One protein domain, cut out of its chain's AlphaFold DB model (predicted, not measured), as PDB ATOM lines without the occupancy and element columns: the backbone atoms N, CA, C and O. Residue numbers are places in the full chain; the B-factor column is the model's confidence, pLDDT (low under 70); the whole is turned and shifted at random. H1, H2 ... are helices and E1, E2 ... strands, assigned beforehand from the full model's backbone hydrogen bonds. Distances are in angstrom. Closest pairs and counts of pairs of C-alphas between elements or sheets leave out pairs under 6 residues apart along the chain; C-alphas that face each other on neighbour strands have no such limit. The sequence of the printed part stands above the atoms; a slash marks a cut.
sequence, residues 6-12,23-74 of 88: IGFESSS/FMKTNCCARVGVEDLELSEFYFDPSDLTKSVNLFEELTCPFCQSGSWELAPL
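AT A GLANCE: This is residues 6 to 12 and 23 to 74 of the 88 residues of an uncharacterized protein of BD1-7 clade bacterium (UniProt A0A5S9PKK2). Look first for a small sheet of five short strands, strongly twisted and curled like part of a barrel, with a long loop, residues 55 to 70, running from one edge strand to the other. A short helix, H1, lies away from the sheet at one end of the longest axis, and the loop lies toward the other end. The printed part has 59 residues, with one named helix and five named strands in the order H1 E1 E2 E3 E4 E5; the sheet's order is E4 E3 E2 E1 E5, all antiparallel. The class is mixed, helices and strands, though named elements hold only 24 of the 59 residues. The whole is compact, with a radius of gyration of the C-alphas of 11.0 A, and only just elongated, spanning 33 by 22 by 18 A.

IN THESE COORDINATES: Begin at C-alpha 32, at (24.822, -18.641, 25.051); from there E2, residues 32 to 36, runs 13.2 A to C-alpha 36 and is the longest strand. E1 is residues 23 to 26, 10.5 A long. E3 is residues 41 to 43, E4 residues 52 to 54 and E5 residues 71 to 73; find the end of E5 at C-alpha 73, (24.642, -20.449, 15.638). H1, residues 6 to 11, starts at C-alpha 6, (12.659, -4.244, 21.403), and is 8.4 A long.

HOW THE PARTS SIT: Start at E2, whose pairing is staggered: residues 32 to 34 pair with E1 and residues 34 to 36 with E3. E2 and E1 form a hairpin; look for N 24 and O 33, 2.9 A apart. E2 and E3 form another, with N 34 and O 43 at 2.8 A. E3 and E4 are a third hairpin, with N 42 and O 53 at 2.9 A. E1 to E4 make a meander, each strand the antiparallel neighbour of the one before. On the other side of E1 from E2 you find E5, antiparallel at 133 degrees, with N 25 and O 72 at 2.8 A. The edge strands E4 and E5 are apart. H1 is not on the sheet, and it is apart from E2, E3, E4 and E5. In H1 every O i to N i+4 pair is within hydrogen-bond range.

THE WHOLE: The two C-alphas farthest apart are those of Ile 6 and Gly 67, 34.0 A. Residues 13 to 22 are not printed, and C-alphas 12 and 23 are 15.2 A apart across this cut. The link from E4 to E5, 16 residues, is long. Mean pLDDT of the printed part is 83.4; look for values under 70 at residues 6 to 7 and 10 to 12.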
ATOM      1  N   ILE A   6      12.820  -5.698  21.423       66.75
ATOM      2  CA  ILE A   6      12.659  -4.244  21.403       66.75
ATOM      3  C   ILE A   6      13.378  -3.615  22.600       66.75
ATOM      4  O   ILE A   6      14.070  -2.614  22.447       66.75
ATOM      5  N   GLY A   7      13.266  -4.211  23.786       66.56
ATOM      6  CA  GLY A   7      13.952  -3.770  24.996       66.56
ATOM      7  C   GLY A   7      15.469  -3.907  24.897       66.56
ATOM      8  O   GLY A   7      16.183  -3.000  25.323       66.56
ATOM      9  N   PHE A   8      15.962  -4.993  24.293       71.25
ATOM     10  CA  PHE A   8      17.387  -5.174  24.019       71.25
ATOM     11  C   PHE A   8      17.899  -4.118  23.026       71.25
ATOM     12  O   PHE A   8      18.852  -3.406  23.331       71.25
ATOM     13  N   GLU A   9      17.213  -3.944  21.891       71.00
ATOM     14  CA  GLU A   9      17.533  -2.934  20.870       71.00
ATOM     15  C   GLU A   9      17.470  -1.506  21.434       71.00
ATOM     16  O   GLU A   9      18.346  -0.691  21.162       71.00
ATOM     17  N   SER A  10      16.475  -1.204  22.272       69.38
ATOM     18  CA  SER A  10      16.308   0.116  22.890       69.38
ATOM     19  C   SER A  10      17.327   0.399  23.993       69.38
ATOM     20  O   SER A  10      17.603   1.566  24.273       69.38
ATOM     21  N   SER A  11      17.838  -0.638  24.658       68.44
ATOM     22  CA  SER A  11      18.836  -0.500  25.723       68.44
ATOM     23  C   SER A  11      20.260  -0.492  25.165       68.44
ATOM     24  O   SER A  11      21.151   0.087  25.792       68.44
ATOM     25  N   SER A  12      20.475  -1.098  23.990       64.19
ATOM     26  CA  SER A  12      21.743  -1.085  23.258       64.19
ATOM     27  C   SER A  12      22.091   0.345  22.868       64.19
ATOM     28  O   SER A  12      21.654   0.903  21.864       64.19
ATOM     29  N   PHE A  23      21.191 -14.864  18.206       84.75
ATOM     30  CA  PHE A  23      21.557 -15.786  19.277       84.75
ATOM     31  C   PHE A  23      22.683 -16.712  18.829       84.75
ATOM     32  O   PHE A  23      22.531 -17.493  17.889       84.75
ATOM     33  N   MET A  24      23.785 -16.658  19.564       88.38
ATOM     34  CA  MET A  24      24.967 -17.472  19.329       88.38
ATOM     35  C   MET A  24      25.369 -18.194  20.612       88.38
ATOM     36  O   MET A  24      24.962 -17.836  21.722       88.38
ATOM     37  N   LYS A  25      26.206 -19.218  20.466       90.06
ATOM     38  CA  LYS A  25      26.899 -19.866  21.577       90.06
ATOM     39  C   LYS A  25      28.391 -19.951  21.312       90.06
ATOM     40  O   LYS A  25      28.806 -20.111  20.169       90.06
ATOM     41  N   THR A  26      29.203 -19.937  22.358       89.69
ATOM     42  CA  THR A  26      30.624 -20.257  22.211       89.69
ATOM     43  C   THR A  26      30.802 -21.746  21.905       89.69
ATOM     44  O   THR A  26      30.190 -22.607  22.542       89.69
ATOM     45  N   ASN A  27      31.667 -22.085  20.952       89.81
ATOM     46  CA  ASN A  27      31.973 -23.484  20.621       89.81
ATOM     47  C   ASN A  27      32.722 -24.227  21.751       89.81
ATOM     48  O   ASN A  27      32.603 -25.441  21.886       89.81
ATOM     49  N   CYS A  28      33.473 -23.495  22.573       89.62
ATOM     50  CA  CYS A  28      34.387 -24.044  23.570       89.62
ATOM     51  C   CYS A  28      33.729 -24.356  24.921       89.62
ATOM     52  O   CYS A  28      34.166 -25.270  25.616       89.62
ATOM     53  N   CYS A  29      32.701 -23.606  25.322       89.44
ATOM     54  CA  CYS A  29      32.014 -23.806  26.602       89.44
ATOM     55  C   CYS A  29      30.488 -23.726  26.507       89.44
ATOM     56  O   CYS A  29      29.818 -23.726  27.538       89.44
ATOM     57  N   ALA A  30      29.939 -23.676  25.286       87.81
ATOM     58  CA  ALA A  30      28.505 -23.601  25.019       87.81
ATOM     59  C   ALA A  30      27.808 -22.430  25.735       87.81
ATOM     60  O   ALA A  30      26.624 -22.503  26.066       87.81
ATOM     61  N   ARG A  31      28.535 -21.332  25.984       87.56
ATOM     62  CA  ARG A  31      27.974 -20.130  26.604       87.56
ATOM     63  C   ARG A  31      27.093 -19.429  25.589       87.56
ATOM     64  O   ARG A  31      27.585 -19.025  24.545       87.56
ATOM     65  N   VAL A  32      25.817 -19.284  25.912       87.75
ATOM     66  CA  VAL A  32      24.822 -18.641  25.051       87.75
ATOM     67  C   VAL A  32      24.812 -17.136  25.284       87.75
ATOM     68  O   VAL A  32      24.976 -16.686  26.418       87.75
ATOM     69  N   GLY A  33      24.596 -16.377  24.217       87.31
ATOM     70  CA  GLY A  33      24.455 -14.929  24.251       87.31
ATOM     71  C   GLY A  33      23.894 -14.391  22.941       87.31
ATOM     72  O   GLY A  33      23.466 -15.151  22.069       87.31
ATOM     73  N   VAL A  34      23.895 -13.071  22.820       87.00
ATOM     74  CA  VAL A  34      23.478 -12.344  21.623       87.00
ATOM     75  C   VAL A  34      24.709 -11.708  20.998       87.00
ATOM     76  O   VAL A  34      25.416 -10.947  21.650       87.00
ATOM     77  N   GLU A  35      24.967 -12.021  19.739       87.31
ATOM     78  CA  GLU A  35      25.953 -11.325  18.924       87.31
ATOM     79  C   GLU A  35      25.316 -10.093  18.280       87.31
ATOM     80  O   GLU A  35      24.241 -10.182  17.679       87.31
ATOM     81  N   ASP A  36      25.998  -8.960  18.399       86.31
ATOM     82  CA  ASP A  36      25.798  -7.774  17.582       86.31
ATOM     83  C   ASP A  36      26.844  -7.775  16.468       86.31
ATOM     84  O   ASP A  36      28.021  -7.482  16.693       86.31
ATOM     85  N   LEU A  37      26.399  -8.124  15.262       80.69
ATOM     86  CA  LEU A  37      27.262  -8.214  14.086       80.69
ATOM     87  C   LEU A  37      27.825  -6.856  13.646       80.69
ATOM     88  O   LEU A  37      28.877  -6.817  13.014       80.69
ATOM     89  N   GLU A  38      27.150  -5.745  13.954       80.12
ATOM     90  CA  GLU A  38      27.615  -4.418  13.539       80.12
ATOM     91  C   GLU A  38      28.716  -3.897  14.458       80.12
ATOM     92  O   GLU A  38      29.692  -3.312  13.989       80.12
ATOM     93  N   LEU A  39      28.583  -4.147  15.760       81.50
ATOM     94  CA  LEU A  39      29.573  -3.739  16.757       81.50
ATOM     95  C   LEU A  39      30.634  -4.810  17.021       81.50
ATOM     96  O   LEU A  39      31.615  -4.536  17.709       81.50
ATOM     97  N   SER A  40      30.450  -6.012  16.464       86.25
ATOM     98  CA  SER A  40      31.261  -7.195  16.776       86.25
ATOM     99  C   SER A  40      31.360  -7.423  18.286       86.25
ATOM    100  O   SER A  40      32.420  -7.724  18.834       86.25
ATOM    101  N   GLU A  41      30.227  -7.251  18.968       88.31
ATOM    102  CA  GLU A  41      30.096  -7.467  20.404       88.31
ATOM    103  C   GLU A  41      29.278  -8.724  20.677       88.31
ATOM    104  O   GLU A  41      28.297  -9.017  19.998       88.31
ATOM    105  N   PHE A  42      29.656  -9.456  21.719       88.56
ATOM    106  CA  PHE A  42      28.904 -10.604  22.201       88.56
ATOM    107  C   PHE A  42      28.399 -10.361  23.620       88.56
ATOM    108  O   PHE A  42      29.165 -10.343  24.585       88.56
ATOM    109  N   TYR A  43      27.086 -10.192  23.740       88.06
ATOM    110  CA  TYR A  43      26.361  -9.973  24.983       88.06
ATOM    111  C   TYR A  43      25.993 -11.316  25.603       88.06
ATOM    112  O   TYR A  43      25.072 -12.005  25.162       88.06
ATOM    113  N   PHE A  44      26.712 -11.702  26.648       85.50
ATOM    114  CA  PHE A  44      26.473 -12.961  27.357       85.50
ATOM    115  C   PHE A  44      25.418 -12.834  28.462       85.50
ATOM    116  O   PHE A  44      24.968 -13.846  29.001       85.50
ATOM    117  N   ASP A  45      25.028 -11.603  28.801       81.19
ATOM    118  CA  ASP A  45      23.875 -11.301  29.640       81.19
ATOM    119  C   ASP A  45      22.988 -10.256  28.937       81.19
ATOM    120  O   ASP A  45      23.229  -9.057  29.014       81.19
ATOM    121  N   PRO A  46      21.945 -10.689  28.226       71.88
ATOM    122  CA  PRO A  46      21.060  -9.791  27.496       71.88
ATOM    123  C   PRO A  46      20.151  -8.941  28.397       71.88
ATOM    124  O   PRO A  46      19.444  -8.075  27.892       71.88
ATOM    125  N   SER A  47      20.139  -9.172  29.717       74.50
ATOM    126  CA  SER A  47      19.495  -8.270  30.684       74.50
ATOM    127  C   SER A  47      20.432  -7.164  31.184       74.50
ATOM    128  O   SER A  47      19.966  -6.223  31.822       74.50
ATOM    129  N   ASP A  48      21.732  -7.262  30.899       78.44
ATOM    130  CA  ASP A  48      22.753  -6.310  31.324       78.44
ATOM    131  C   ASP A  48      23.773  -6.097  30.200       78.44
ATOM    132  O   ASP A  48      24.759  -6.815  30.067       78.44
ATOM    133  N   LEU A  49      23.555  -5.062  29.393       76.25
ATOM    134  CA  LEU A  49      24.376  -4.791  28.210       76.25
ATOM    135  C   LEU A  49      25.798  -4.319  28.526       76.25
ATOM    136  O   LEU A  49      26.621  -4.216  27.622       76.25
ATOM    137  N   THR A  50      26.111  -4.059  29.798       79.94
ATOM    138  CA  THR A  50      27.499  -3.825  30.221       79.94
ATOM    139  C   THR A  50      28.317  -5.116  30.231       79.94
ATOM    140  O   THR A  50      29.547  -5.082  30.222       79.94
ATOM    141  N   LYS A  51      27.639  -6.268  30.215       84.31
ATOM    142  CA  LYS A  51      28.224  -7.602  30.140       84.31
ATOM    143  C   LYS A  51      28.296  -8.071  28.689       84.31
ATOM    144  O   LYS A  51      27.603  -9.002  28.265       84.31
ATOM    145  N   SER A  52      29.173  -7.412  27.942       88.31
ATOM    146  CA  SER A  52      29.565  -7.783  26.586       88.31
ATOM    147  C   SER A  52      31.058  -8.077  26.511       88.31
ATOM    148  O   SER A  52      31.827  -7.735  27.413       88.31
ATOM    149  N   VAL A  53      31.468  -8.738  25.433       88.81
ATOM    150  CA  VAL A  53      32.873  -8.851  25.043       88.81
ATOM    151  C   VAL A  53      33.062  -8.422  23.598       88.81
ATOM    152  O   VAL A  53      32.190  -8.666  22.763       88.81
ATOM    153  N   ASN A  54      34.200  -7.791  23.310       87.81
ATOM    154  CA  ASN A  54      34.572  -7.392  21.960       87.81
ATOM    155  C   ASN A  54      35.222  -8.577  21.232       87.81
ATOM    156  O   ASN A  54      36.290  -9.051  21.625       87.81
ATOM    157  N   LEU A  55      34.590  -9.041  20.157       85.12
ATOM    158  CA  LEU A  55      35.043 -10.197  19.386       85.12
ATOM    159  C   LEU A  55      36.340  -9.936  18.605       85.12
ATOM    160  O   LEU A  55      37.027 -10.890  18.254       85.12
ATOM    161  N   PHE A  56      36.708  -8.673  18.355       80.56
ATOM    162  CA  PHE A  56      37.983  -8.332  17.713       80.56
ATOM    163  C   PHE A  56      39.175  -8.345  18.671       80.56
ATOM    164  O   PHE A  56      40.301  -8.585  18.235       80.56
ATOM    165  N   GLU A  57      38.954  -8.046  19.951       81.38
ATOM    166  CA  GLU A  57      40.038  -7.880  20.929       81.38
ATOM    167  C   GLU A  57      40.314  -9.167  21.720       81.38
ATOM    168  O   GLU A  57      41.449  -9.425  22.126       81.38
ATOM    169  N   GLU A  58      39.299 -10.013  21.901       79.25
ATOM    170  CA  GLU A  58      39.382 -11.187  22.766       79.25
ATOM    171  C   GLU A  58      39.997 -12.410  22.063       79.25
ATOM    172  O   GLU A  58      39.319 -13.249  21.467       79.25
ATOM    173  N   LEU A  59      41.313 -12.573  22.220       80.06
ATOM    174  CA  LEU A  59      42.065 -13.734  21.714       80.06
ATOM    175  C   LEU A  59      41.718 -15.057  22.425       80.06
ATOM    176  O   LEU A  59      41.992 -16.135  21.900       80.06
ATOM    177  N   THR A  60      41.138 -14.995  23.624       89.62
ATOM    178  CA  THR A  60      40.778 -16.168  24.436       89.62
ATOM    179  C   THR A  60      39.348 -16.064  24.926       89.62
ATOM    180  O   THR A  60      38.884 -14.969  25.220       89.62
ATOM    181  N   CYS A  61      38.664 -17.198  25.089       87.06
ATOM    182  CA  CYS A  61      37.294 -17.176  25.576       87.06
ATOM    183  C   CYS A  61      37.252 -16.591  26.998       87.06
ATOM    184  O   CYS A  61      37.843 -17.184  27.904       87.06
ATOM    185  N   PRO A  62      36.487 -15.523  27.257       85.75
ATOM    186  CA  PRO A  62      36.432 -14.878  28.573       85.75
ATOM    187  C   PRO A  62      35.812 -15.776  29.658       85.75
ATOM    188  O   PRO A  62      35.949 -15.509  30.850       85.75
ATOM    189  N   PHE A  63      35.129 -16.860  29.269       87.31
ATOM    190  CA  PHE A  63      34.424 -17.754  30.194       87.31
ATOM    191  C   PHE A  63      35.220 -19.007  30.570       87.31
ATOM    192  O   PHE A  63      35.172 -19.434  31.719       87.31
ATOM    193  N   CYS A  64      35.919 -19.623  29.611       89.62
ATOM    194  CA  CYS A  64      36.672 -20.867  29.833       89.62
ATOM    195  C   CYS A  64      38.160 -20.767  29.477       89.62
ATOM    196  O   CYS A  64      38.866 -21.766  29.570       89.62
ATOM    197  N   GLN A  65      38.628 -19.584  29.066       89.75
ATOM    198  CA  GLN A  65      40.020 -19.285  28.713       89.75
ATOM    199  C   GLN A  65      40.580 -20.121  27.550       89.75
ATOM    200  O   GLN A  65      41.792 -20.196  27.362       89.75
ATOM    201  N   SER A  66      39.713 -20.733  26.733       90.38
ATOM    202  CA  SER A  66      40.144 -21.425  25.516       90.38
ATOM    203  C   SER A  66      40.801 -20.440  24.549       90.38
ATOM    204  O   SER A  66      40.179 -19.449  24.170       90.38
ATOM    205  N   GLY A  67      42.031 -20.730  24.116       86.00
ATOM    206  CA  GLY A  67      42.749 -19.947  23.097       86.00
ATOM    207  C   GLY A  67      42.276 -20.188  21.662       86.00
ATOM    208  O   GLY A  67      42.776 -19.574  20.728       86.00
ATOM    209  N   SER A  68      41.321 -21.093  21.467       83.38
ATOM    210  CA  SER A  68      40.611 -21.262  20.202       83.38
ATOM    211  C   SER A  68      39.129 -21.293  20.524       83.38
ATOM    212  O   SER A  68      38.624 -22.267  21.093       83.38
ATOM    213  N   TRP A  69      38.458 -20.180  20.256       88.75
ATOM    214  CA  TRP A  69      37.037 -20.031  20.507       88.75
ATOM    215  C   TRP A  69      36.393 -19.205  19.403       88.75
ATOM    216  O   TRP A  69      36.989 -18.265  18.892       88.75
ATOM    217  N   GLU A  70      35.179 -19.596  19.042       87.06
ATOM    218  CA  GLU A  70      34.363 -18.927  18.035       87.06
ATOM    219  C   GLU A  70      32.900 -18.973  18.472       87.06
ATOM    220  O   GLU A  70      32.503 -19.783  19.327       87.06
ATOM    221  N   LEU A  71      32.096 -18.103  17.867       89.50
ATOM    222  CA  LEU A  71      30.649 -18.142  17.981       89.50
ATOM    223  C   LEU A  71      30.072 -19.130  16.967       89.50
ATOM    224  O   LEU A  71      30.484 -19.190  15.812       89.50
ATOM    225  N   ALA A  72      29.107 -19.922  17.416       88.94
ATOM    226  CA  ALA A  72      28.347 -20.845  16.597       88.94
ATOM    227  C   ALA A  72      26.852 -20.506  16.700       88.94
ATOM    228  O   ALA A  72      26.390 -20.150  17.792       88.94
ATOM    229  N   PRO A  73      26.081 -20.661  15.610       86.00
ATOM    230  CA  PRO A  73      24.642 -20.449  15.638       86.00
ATOM    231  C   PRO A  73      23.983 -21.363  16.666       86.00
ATOM    232  O   PRO A  73      24.291 -22.556  16.770       86.00
ATOM    233  N   LEU A  74      23.072 -20.781  17.441       81.94
ATOM    234  CA  LEU A  74      22.270 -21.531  18.386       81.94
ATOM    235  C   LEU A  74      21.109 -22.195  17.645       81.94
ATOM    236  O   LEU A  74      20.260 -21.512  17.073       81.94
TER     237      LEU A  74